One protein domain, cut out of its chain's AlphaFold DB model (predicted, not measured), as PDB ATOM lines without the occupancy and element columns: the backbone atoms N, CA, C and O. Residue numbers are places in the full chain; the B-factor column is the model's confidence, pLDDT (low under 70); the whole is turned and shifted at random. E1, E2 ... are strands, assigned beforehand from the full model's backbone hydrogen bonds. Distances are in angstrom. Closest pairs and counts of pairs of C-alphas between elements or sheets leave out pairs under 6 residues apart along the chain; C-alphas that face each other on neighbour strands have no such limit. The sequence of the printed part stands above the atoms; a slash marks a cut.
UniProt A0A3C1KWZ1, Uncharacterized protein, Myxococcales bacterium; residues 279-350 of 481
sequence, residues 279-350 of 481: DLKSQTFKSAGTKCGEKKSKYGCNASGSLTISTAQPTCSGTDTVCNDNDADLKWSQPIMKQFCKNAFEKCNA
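This is residues 279 to 350 of the 481 residues of an uncharacterized protein of Myxococcales bacterium (UniProt A0A3C1KWZ1). With little regular structure, this is a thin rod: the hairpin of E1 and E2, with short E3 beside E2, forms a narrow sheet in one half, and unnamed residues 279 to 295 make the far end. Residues 313 to 335 run out toward that end and fold back. The 72 printed residues hold four named strands, E1 to E4, and no named helix; the class is all strand, with only 20 residues in named elements. E1, E2, E3 is an antiparallel meander, each strand the neighbour of the one before. It is only just extended, close to loose, with radius of gyration 17.0 A and spans of 58 by 19 by 15 A.

E1, residues 296 to 301, begins at C-alpha (42.581, -27.139, 307.530) and is 17.3 A long. E2 is residues 307 to 312, 17.2 A; E3, 336 to 339, 9.3 A. E4, 346 to 349, 9.2 A, ends at (42.129, -18.002, 291.901).

E1 and E2 are antiparallel at 153 degrees; N 298 and O 310 are 2.9 A apart, within hydrogen-bond range. Hairpin E2 and E3 stands at 135 degrees, with N 309 and O 336 at 2.9 A. E4 pairs with no named strand; its closest C-alpha to E2 is Cys 348, 5.6 A from that of Leu 307.

The C-alphas farthest apart, of Ser 282 and Ala 344, are 58.5 A apart. The printed part has no cut. The link E2 to E3 is long. Residues 343 to 345 have pLDDT under 70.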
ATOM      1  N   ASP A 279      43.728 -35.583 327.782       89.00
ATOM      2  CA  ASP A 279      42.798 -36.641 328.158       89.00
ATOM      3  C   ASP A 279      42.157 -36.274 329.499       89.00
ATOM      4  O   ASP A 279      42.812 -36.225 330.532       89.00
ATOM      5  N   LEU A 280      40.857 -35.982 329.487       84.94
ATOM      6  CA  LEU A 280      40.152 -35.510 330.680       84.94
ATOM      7  C   LEU A 280      39.944 -36.600 331.742       84.94
ATOM      8  O   LEU A 280      39.558 -36.265 332.858       84.94
ATOM      9  N   LYS A 281      40.135 -37.882 331.405       84.75
ATOM     10  CA  LYS A 281      40.011 -38.981 332.369       84.75
ATOM     11  C   LYS A 281      41.311 -39.205 333.119       84.75
ATOM     12  O   LYS A 281      41.282 -39.332 334.334       84.75
ATOM     13  N   SER A 282      42.419 -39.276 332.389       83.31
ATOM     14  CA  SER A 282      43.741 -39.499 332.974       83.31
ATOM     15  C   SER A 282      44.466 -38.204 333.335       83.31
ATOM     16  O   SER A 282      45.501 -38.279 333.976       83.31
ATOM     17  N   GLN A 283      43.954 -37.036 332.930       86.62
ATOM     18  CA  GLN A 283      44.585 -35.722 333.130       86.62
ATOM     19  C   GLN A 283      46.025 -35.647 332.590       86.62
ATOM     20  O   GLN A 283      46.881 -34.945 333.125       86.62
ATOM     21  N   THR A 284      46.277 -36.367 331.493       86.94
ATOM     22  CA  THR A 284      47.582 -36.462 330.818       86.94
ATOM     23  C   THR A 284      47.492 -35.999 329.368       86.94
ATOM     24  O   THR A 284      46.408 -35.939 328.767       86.94
ATOM     25  N   PHE A 285      48.640 -35.663 328.780       89.81
ATOM     26  CA  PHE A 285      48.714 -35.315 327.366       89.81
ATOM     27  C   PHE A 285      48.417 -36.521 326.471       89.81
ATOM     28  O   PHE A 285      48.907 -37.632 326.671       89.81
ATOM     29  N   LYS A 286      47.635 -36.287 325.416       91.88
ATOM     30  CA  LYS A 286      47.475 -37.262 324.333       91.88
ATOM     31  C   LYS A 286      48.804 -37.439 323.610       91.88
ATOM     32  O   LYS A 286      49.517 -36.466 323.381       91.88
ATOM     33  N   SER A 287      49.079 -38.659 323.157       90.94
ATOM     34  CA  SER A 287      50.316 -38.987 322.448       90.94
ATOM     35  C   SER A 287      50.553 -38.109 321.213       90.94
ATOM     36  O   SER A 287      49.614 -37.699 320.510       90.94
ATOM     37  N   ALA A 288      51.831 -37.848 320.934       91.00
ATOM     38  CA  ALA A 288      52.257 -37.080 319.774       91.00
ATOM     39  C   ALA A 288      51.682 -37.670 318.472       91.00
ATOM     40  O   ALA A 288      51.707 -38.879 318.246       91.00
ATOM     41  N   GLY A 289      51.140 -36.811 317.606       88.94
ATOM     42  CA  GLY A 289      50.490 -37.225 316.357       88.94
ATOM     43  C   GLY A 289      48.996 -37.555 316.487       88.94
ATOM     44  O   GLY A 289      48.324 -37.746 315.468       88.94
ATOM     45  N   THR A 290      48.435 -37.560 317.700       93.44
ATOM     46  CA  THR A 290      46.986 -37.699 317.892       93.44
ATOM     47  C   THR A 290      46.253 -36.538 317.223       93.44
ATOM     48  O   THR A 290      46.552 -35.374 317.484       93.44
ATOM     49  N   LYS A 291      45.283 -36.843 316.353       93.38
ATOM     50  CA  LYS A 291      44.482 -35.838 315.637       93.38
ATOM     51  C   LYS A 291      43.690 -34.989 316.621       93.38
ATOM     52  O   LYS A 291      42.986 -35.518 317.479       93.38
ATOM     53  N   CYS A 292      43.724 -33.683 316.424       92.94
ATOM     54  CA  CYS A 292      42.969 -32.742 317.229       92.94
ATOM     55  C   CYS A 292      42.544 -31.539 316.371       92.94
ATOM     56  O   CYS A 292      43.012 -31.372 315.245       92.94
ATOM     57  N   GLY A 293      41.618 -30.725 316.880       89.88
ATOM     58  CA  GLY A 293      41.158 -29.520 316.187       89.88
ATOM     59  C   GLY A 293      40.413 -29.776 314.869       89.88
ATOM     60  O   GLY A 293      40.034 -30.904 314.529       89.88
ATOM     61  N   GLU A 294      40.172 -28.689 314.137       91.12
ATOM     62  CA  GLU A 294      39.468 -28.706 312.854       91.12
ATOM     63  C   GLU A 294      40.410 -28.963 311.671       91.12
ATOM     64  O   GLU A 294      41.573 -28.553 311.669       91.12
ATOM     65  N   LYS A 295      39.871 -29.592 310.620       93.31
ATOM     66  CA  LYS A 295      40.604 -29.833 309.371       93.31
ATOM     67  C   LYS A 295      40.893 -28.517 308.668       93.31
ATOM     68  O   LYS A 295      39.970 -27.775 308.332       93.31
ATOM     69  N   LYS A 296      42.163 -28.281 308.343       93.94
ATOM     70  CA  LYS A 296      42.581 -27.139 307.530       93.94
ATOM     71  C   LYS A 296      42.574 -27.509 306.051       93.94
ATOM     72  O   LYS A 296      42.828 -28.651 305.666       93.94
ATOM     73  N   SER A 297      42.246 -26.527 305.217       93.88
ATOM     74  CA  SER A 297      42.195 -26.657 303.760       93.88
ATOM     75  C   SER A 297      42.986 -25.531 303.111       93.88
ATOM     76  O   SER A 297      42.833 -24.376 303.498       93.88
ATOM     77  N   LYS A 298      43.788 -25.865 302.100       94.69
ATOM     78  CA  LYS A 298      44.586 -24.919 301.318       94.69
ATOM     79  C   LYS A 298      44.293 -25.112 299.842       94.69
ATOM     80  O   LYS A 298      44.191 -26.243 299.365       94.69
ATOM     81  N   TYR A 299      44.139 -24.005 299.129       96.19
ATOM     82  CA  TYR A 299      43.822 -24.002 297.708       96.19
ATOM     83  C   TYR A 299      45.057 -23.668 296.879       96.19
ATOM     84  O   TYR A 299      45.909 -22.888 297.299       96.19
ATOM     85  N   GLY A 300      45.139 -24.265 295.696       95.19
ATOM     86  CA  GLY A 300      46.214 -24.035 294.737       95.19
ATOM     87  C   GLY A 300      45.703 -24.107 293.304       95.19
ATOM     88  O   GLY A 300      44.534 -24.406 293.063       95.19
ATOM     89  N   CYS A 301      46.591 -23.833 292.355       94.56
ATOM     90  CA  CYS A 301      46.326 -23.992 290.932       94.56
ATOM     91  C   CYS A 301      47.353 -24.970 290.362       94.56
ATOM     92  O   CYS A 301      48.551 -24.800 290.586       94.56
ATOM     93  N   ASN A 302      46.906 -25.995 289.642       93.12
ATOM     94  CA  ASN A 302      47.824 -26.935 288.998       93.12
ATOM     95  C   ASN A 302      48.421 -26.349 287.702       93.12
ATOM     96  O   ASN A 302      48.048 -25.261 287.262       93.12
ATOM     97  N   ALA A 303      49.313 -27.102 287.050       89.00
ATOM     98  CA  ALA A 303      49.945 -26.694 285.793       89.00
ATOM     99  C   ALA A 303      48.947 -26.462 284.645       89.00
ATOM    100  O   ALA A 303      49.217 -25.670 283.745       89.00
ATOM    101  N   SER A 304      47.781 -27.120 284.675       84.94
ATOM    102  CA  SER A 304      46.727 -26.832 283.709       84.94
ATOM    103  C   SER A 304      45.959 -25.558 284.048       84.94
ATOM    104  O   SER A 304      45.222 -25.102 283.200       84.94
ATOM    105  N   GLY A 305      46.132 -24.929 285.210       87.44
ATOM    106  CA  GLY A 305      45.379 -23.738 285.612       87.44
ATOM    107  C   GLY A 305      44.016 -24.051 286.234       87.44
ATOM    108  O   GLY A 305      43.191 -23.151 286.361       87.44
ATOM    109  N   SER A 306      43.780 -25.305 286.628       91.94
ATOM    110  CA  SER A 306      42.608 -25.764 287.381       91.94
ATOM    111  C   SER A 306      42.823 -25.677 288.894       91.94
ATOM    112  O   SER A 306      43.950 -25.789 289.378       91.94
ATOM    113  N   LEU A 307      41.731 -25.505 289.644       95.69
ATOM    114  CA  LEU A 307      41.744 -25.345 291.097       95.69
ATOM    115  C   LEU A 307      41.983 -26.688 291.801       95.69
ATOM    116  O   LEU A 307      41.266 -27.668 291.572       95.69
ATOM    117  N   THR A 308      42.943 -26.710 292.719       96.88
ATOM    118  CA  THR A 308      43.270 -27.852 293.579       96.88
ATOM    119  C   THR A 308      43.014 -27.541 295.047       96.88
ATOM    120  O   THR A 308      43.004 -26.380 295.458       96.88
ATOM    121  N   ILE A 309      42.825 -28.588 295.849       96.31
ATOM    122  CA  ILE A 309      42.730 -28.513 297.308       96.31
ATOM    123  C   ILE A 309      43.698 -29.513 297.942       96.31
ATOM    124  O   ILE A 309      43.813 -30.651 297.493       96.31
ATOM    125  N   SER A 310      44.365 -29.074 298.999       96.06
ATOM    126  CA  SER A 310      45.098 -29.910 299.944       96.06
ATOM    127  C   SER A 310      44.430 -29.783 301.306       96.06
ATOM    128  O   SER A 310      43.888 -28.728 301.638       96.06
ATOM    129  N   THR A 311      44.458 -30.852 302.097       95.75
ATOM    130  CA  THR A 311      43.900 -30.866 303.457       95.75
ATOM    131  C   THR A 311      44.951 -31.323 304.457       95.75
ATOM    132  O   THR A 311      45.789 -32.160 304.124       95.75
ATOM    133  N   ALA A 312      44.901 -30.786 305.670       95.31
ATOM    134  CA  ALA A 312      45.726 -31.213 306.791       95.31
ATOM    135  C   ALA A 312      44.877 -31.259 308.066       95.31
ATOM    136  O   ALA A 312      43.864 -30.564 308.172       95.31
ATOM    137  N   GLN A 313      45.284 -32.081 309.030       93.88
ATOM    138  CA  GLN A 313      44.663 -32.143 310.351       93.88
ATOM    139  C   GLN A 313      45.724 -31.809 311.402       93.88
ATOM    140  O   GLN A 313      46.762 -32.474 311.395       93.88
ATOM    141  N   PRO A 314      45.480 -30.825 312.284       95.06
ATOM    142  CA  PRO A 314      46.350 -30.562 313.420       95.06
ATOM    143  C   PRO A 314      46.516 -31.801 314.301       95.06
ATOM    144  O   PRO A 314      45.619 -32.646 314.414       95.06
ATOM    145  N   THR A 315      47.675 -31.908 314.936       93.88
ATOM    146  CA  THR A 315      47.984 -33.016 315.841       93.88
ATOM    147  C   THR A 315      48.569 -32.511 317.145       93.88
ATOM    148  O   THR A 315      49.170 -31.440 317.195       93.88
ATOM    149  N   CYS A 316      48.404 -33.296 318.201       93.81
ATOM    150  CA  CYS A 316      49.033 -33.033 319.486       93.81
ATOM    151  C   CYS A 316      50.551 -33.215 319.392       93.81
ATOM    152  O   CYS A 316      51.020 -34.133 318.714       93.81
ATOM    153  N   SER A 317      51.300 -32.347 320.075       90.31
ATOM    154  CA  SER A 317      52.757 -32.455 320.238       90.31
ATOM    155  C   SER A 317      53.153 -33.560 321.219       90.31
ATOM    156  O   SER A 317      54.264 -34.069 321.139       90.31
ATOM    157  N   GLY A 318      52.236 -33.957 322.108       88.44
ATOM    158  CA  GLY A 318      52.521 -34.838 323.242       88.44
ATOM    159  C   GLY A 318      52.853 -34.091 324.534       88.44
ATOM    160  O   GLY A 318      52.931 -34.728 325.572       88.44
ATOM    161  N   THR A 319      53.012 -32.766 324.478       87.88
ATOM    162  CA  THR A 319      53.430 -31.935 325.623       87.88
ATOM    163  C   THR A 319      52.595 -30.665 325.795       87.88
ATOM    164  O   THR A 319      52.773 -29.938 326.764       87.88
ATOM    165  N   ASP A 320      51.695 -30.363 324.854       88.06
ATOM    166  CA  ASP A 320      50.857 -29.165 324.885       88.06
ATOM    167  C   ASP A 320      49.376 -29.502 325.004       88.06
ATOM    168  O   ASP A 320      48.877 -30.501 324.482       88.06
ATOM    169  N   THR A 321      48.628 -28.600 325.642       89.94
ATOM    170  CA  THR A 321      47.164 -28.704 325.768       89.94
ATOM    171  C   THR A 321      46.424 -28.305 324.489       89.94
ATOM    172  O   THR A 321      45.251 -28.661 324.293       89.94
ATOM    173  N   VAL A 322      47.109 -27.587 323.597       91.81
ATOM    174  CA  VAL A 322      46.600 -27.086 322.321       91.81
ATOM    175  C   VAL A 322      47.141 -27.907 321.155       91.81
ATOM    176  O   VAL A 322      48.177 -28.557 321.243       91.81
ATOM    177  N   CYS A 323      46.418 -27.886 320.041       93.25
ATOM    178  CA  CYS A 323      46.888 -28.505 318.809       93.25
ATOM    179  C   CYS A 323      48.076 -27.745 318.227       93.25
ATOM    180  O   CYS A 323      48.020 -26.518 318.176       93.25
ATOM    181  N   ASN A 324      49.064 -28.457 317.670       91.94
ATOM    182  CA  ASN A 324      49.991 -27.815 316.745       91.94
ATOM    183  C   ASN A 324      49.257 -27.563 315.423       91.94
ATOM    184  O   ASN A 324      48.991 -28.485 314.645       91.94
ATOM    185  N   ASP A 325      48.876 -26.307 315.217       91.00
ATOM    186  CA  ASP A 325      48.104 -25.855 314.072       91.00
ATOM    187  C   ASP A 325      48.895 -24.906 313.152       91.00
ATOM    188  O   ASP A 325      48.323 -24.326 312.223       91.00
ATOM    189  N   ASN A 326      50.204 -24.782 313.366       88.12
ATOM    190  CA  ASN A 326      51.100 -23.992 312.533       88.12
ATOM    191  C   ASN A 326      51.161 -24.552 311.098       88.12
ATOM    192  O   ASN A 326      51.419 -25.738 310.900       88.12
ATOM    193  N   ASP A 327      50.952 -23.706 310.078       86.50
ATOM    194  CA  ASP A 327      50.861 -24.135 308.666       86.50
ATOM    195  C   ASP A 327      52.116 -24.883 308.189       86.50
ATOM    196  O   ASP A 327      52.008 -25.775 307.348       86.50
ATOM    197  N   ALA A 328      53.284 -24.525 308.741       86.38
ATOM    198  CA  ALA A 328      54.577 -25.129 308.424       86.38
ATOM    199  C   ALA A 328      54.734 -26.559 308.970       86.38
ATOM    200  O   ALA A 328      55.415 -27.374 308.351       86.38
ATOM    201  N   ASP A 329      54.074 -26.869 310.087       87.25
ATOM    202  CA  ASP A 329      54.179 -28.163 310.773       87.25
ATOM    203  C   ASP A 329      53.086 -29.146 310.322       87.25
ATOM    204  O   ASP A 329      53.142 -30.355 310.577       87.25
ATOM    205  N   LEU A 330      52.073 -28.637 309.617       91.44
ATOM    206  CA  LEU A 330      50.971 -29.430 309.102       91.44
ATOM    207  C   LEU A 330      51.408 -30.315 307.933       91.44
ATOM    208  O   LEU A 330      51.883 -29.864 306.890       91.44
ATOM    209  N   LYS A 331      51.131 -31.614 308.067       91.12
ATOM    210  CA  LYS A 331      51.310 -32.589 306.988       91.12
ATOM    211  C   LYS A 331      50.150 -32.493 305.996       91.12
ATOM    212  O   LYS A 331      49.119 -33.150 306.152       91.12
ATOM    213  N   TRP A 332      50.321 -31.653 304.982       94.25
ATOM    214  CA  TRP A 332      49.352 -31.457 303.906       94.25
ATOM    215  C   TRP A 332      49.263 -32.666 302.971       94.25
ATOM    216  O   TRP A 332      50.271 -33.228 302.543       94.25
ATOM    217  N   SER A 333      48.040 -33.047 302.605       94.62
ATOM    218  CA  SER A 333      47.802 -34.042 301.561       94.62
ATOM    219  C   SER A 333      48.282 -33.544 300.195       94.62
ATOM    220  O   SER A 333      48.270 -32.339 299.913       94.62
ATOM    221  N   GLN A 334      48.597 -34.487 299.304       94.19
ATOM    222  CA  GLN A 334      48.867 -34.176 297.900       94.19
ATOM    223  C   GLN A 334      47.705 -33.364 297.296       94.19
ATOM    224  O   GLN A 334      46.543 -33.663 297.608       94.19
ATOM    225  N   PRO A 335      47.982 -32.333 296.473       95.31
ATOM    226  CA  PRO A 335      46.937 -31.523 295.862       95.31
ATOM    227  C   PRO A 335      46.035 -32.381 294.978       95.31
ATOM    228  O   PRO A 335      46.484 -32.967 293.992       95.31
ATOM    229  N   ILE A 336      44.746 -32.424 295.302       94.44
ATOM    230  CA  ILE A 336      43.739 -33.088 294.474       94.44
ATOM    231  C   ILE A 336      42.958 -32.049 293.673       94.44
ATOM    232  O   ILE A 336      42.726 -30.928 294.131       94.44
ATOM    233  N   MET A 337      42.553 -32.407 292.454       92.94
ATOM    234  CA  MET A 337      41.763 -31.521 291.601       92.94
ATOM    235  C   MET A 337      40.377 -31.308 292.219       92.94
ATOM    236  O   MET A 337      39.594 -32.247 292.329       92.94
ATOM    237  N   LYS A 338      40.077 -30.066 292.614       93.19
ATOM    238  CA  LYS A 338      38.774 -29.683 293.173       93.19
ATOM    239  C   LYS A 338      37.804 -29.276 292.074       93.19
ATOM    240  O   LYS A 338      36.653 -29.697 292.075       93.19
ATOM    241  N   GLN A 339      38.265 -28.431 291.155       92.81
ATOM    242  CA  GLN A 339      37.448 -27.921 290.063       92.81
ATOM    243  C   GLN A 339      38.309 -27.712 288.826       92.81
ATOM    244  O   GLN A 339      39.349 -27.055 288.872       92.81
ATOM    245  N   PHE A 340      37.838 -28.243 287.701       90.69
ATOM    246  CA  PHE A 340      38.441 -27.971 286.408       90.69
ATOM    247  C   PHE A 340      38.103 -26.537 285.988       90.69
ATOM    248  O   PHE A 340      36.937 -26.233 285.721       90.69
ATOM    249  N   CYS A 341      39.110 -25.662 285.941       86.50
ATOM    250  CA  CYS A 341      38.952 -24.343 285.341       86.50
ATOM    251  C   CYS A 341      39.179 -24.489 283.844       86.50
ATOM    252  O   CYS A 341      40.138 -25.125 283.406       86.50
ATOM    253  N   LYS A 342      38.298 -23.921 283.029       82.00
ATOM    254  CA  LYS A 342      38.463 -24.017 281.580       82.00
ATOM    255  C   LYS A 342      39.557 -23.050 281.145       82.00
ATOM    256  O   LYS A 342      39.288 -21.864 281.019       82.00
ATOM    257  N   ASN A 343      40.746 -23.561 280.836       65.50
ATOM    258  CA  ASN A 343      41.967 -22.791 280.531       65.50
ATOM    259  C   ASN A 343      41.816 -21.663 279.495       65.50
ATOM    260  O   ASN A 343      42.612 -20.731 279.478       65.50
ATOM    261  N   ALA A 344      40.813 -21.743 278.618       63.16
ATOM    262  CA  ALA A 344      40.522 -20.715 277.619       63.16
ATOM    263  C   ALA A 344      39.601 -19.579 278.120       63.16
ATOM    264  O   ALA A 344      39.477 -18.558 277.449       63.16
ATOM    265  N   PHE A 345      38.922 -19.755 279.257       68.25
ATOM    266  CA  PHE A 345      37.806 -18.907 279.701       68.25
ATOM    267  C   PHE A 345      37.894 -18.494 281.171       68.25
ATOM    268  O   PHE A 345      37.378 -17.441 281.539       68.25
ATOM    269  N   GLU A 346      38.538 -19.309 282.001       82.75
ATOM    270  CA  GLU A 346      38.613 -19.144 283.445       82.75
ATOM    271  C   GLU A 346      40.070 -19.243 283.900       82.75
ATOM    272  O   GLU A 346      40.816 -20.122 283.470       82.75
ATOM    273  N   LYS A 347      40.465 -18.341 284.793       87.56
ATOM    274  CA  LYS A 347      41.731 -18.373 285.510       87.56
ATOM    275  C   LYS A 347      41.469 -18.874 286.928       87.56
ATOM    276  O   LYS A 347      40.552 -18.405 287.597       87.56
ATOM    277  N   CYS A 348      42.285 -19.811 287.396       92.75
ATOM    278  CA  CYS A 348      42.242 -20.231 288.790       92.75
ATOM    279  C   CYS A 348      42.653 -19.085 289.730       92.75
ATOM    280  O   CYS A 348      43.667 -18.417 289.511       92.75
ATOM    281  N   ASN A 349      41.855 -18.884 290.779       91.44
ATOM    282  CA  ASN A 349      42.129 -18.002 291.901       91.44
ATOM    283  C   ASN A 349      42.185 -18.847 293.183       91.44
ATOM    284  O   ASN A 349      41.155 -19.253 293.727       91.44
ATOM    285  N   ALA A 350      43.404 -19.120 293.652       94.00
ATOM    286  CA  ALA A 350      43.632 -19.909 294.858       94.00
ATOM    287  C   ALA A 350      43.147 -19.188 296.130       94.00
ATOM    288  O   ALA A 350      42.541 -19.825 296.984       94.00
TER     289      ALA A 350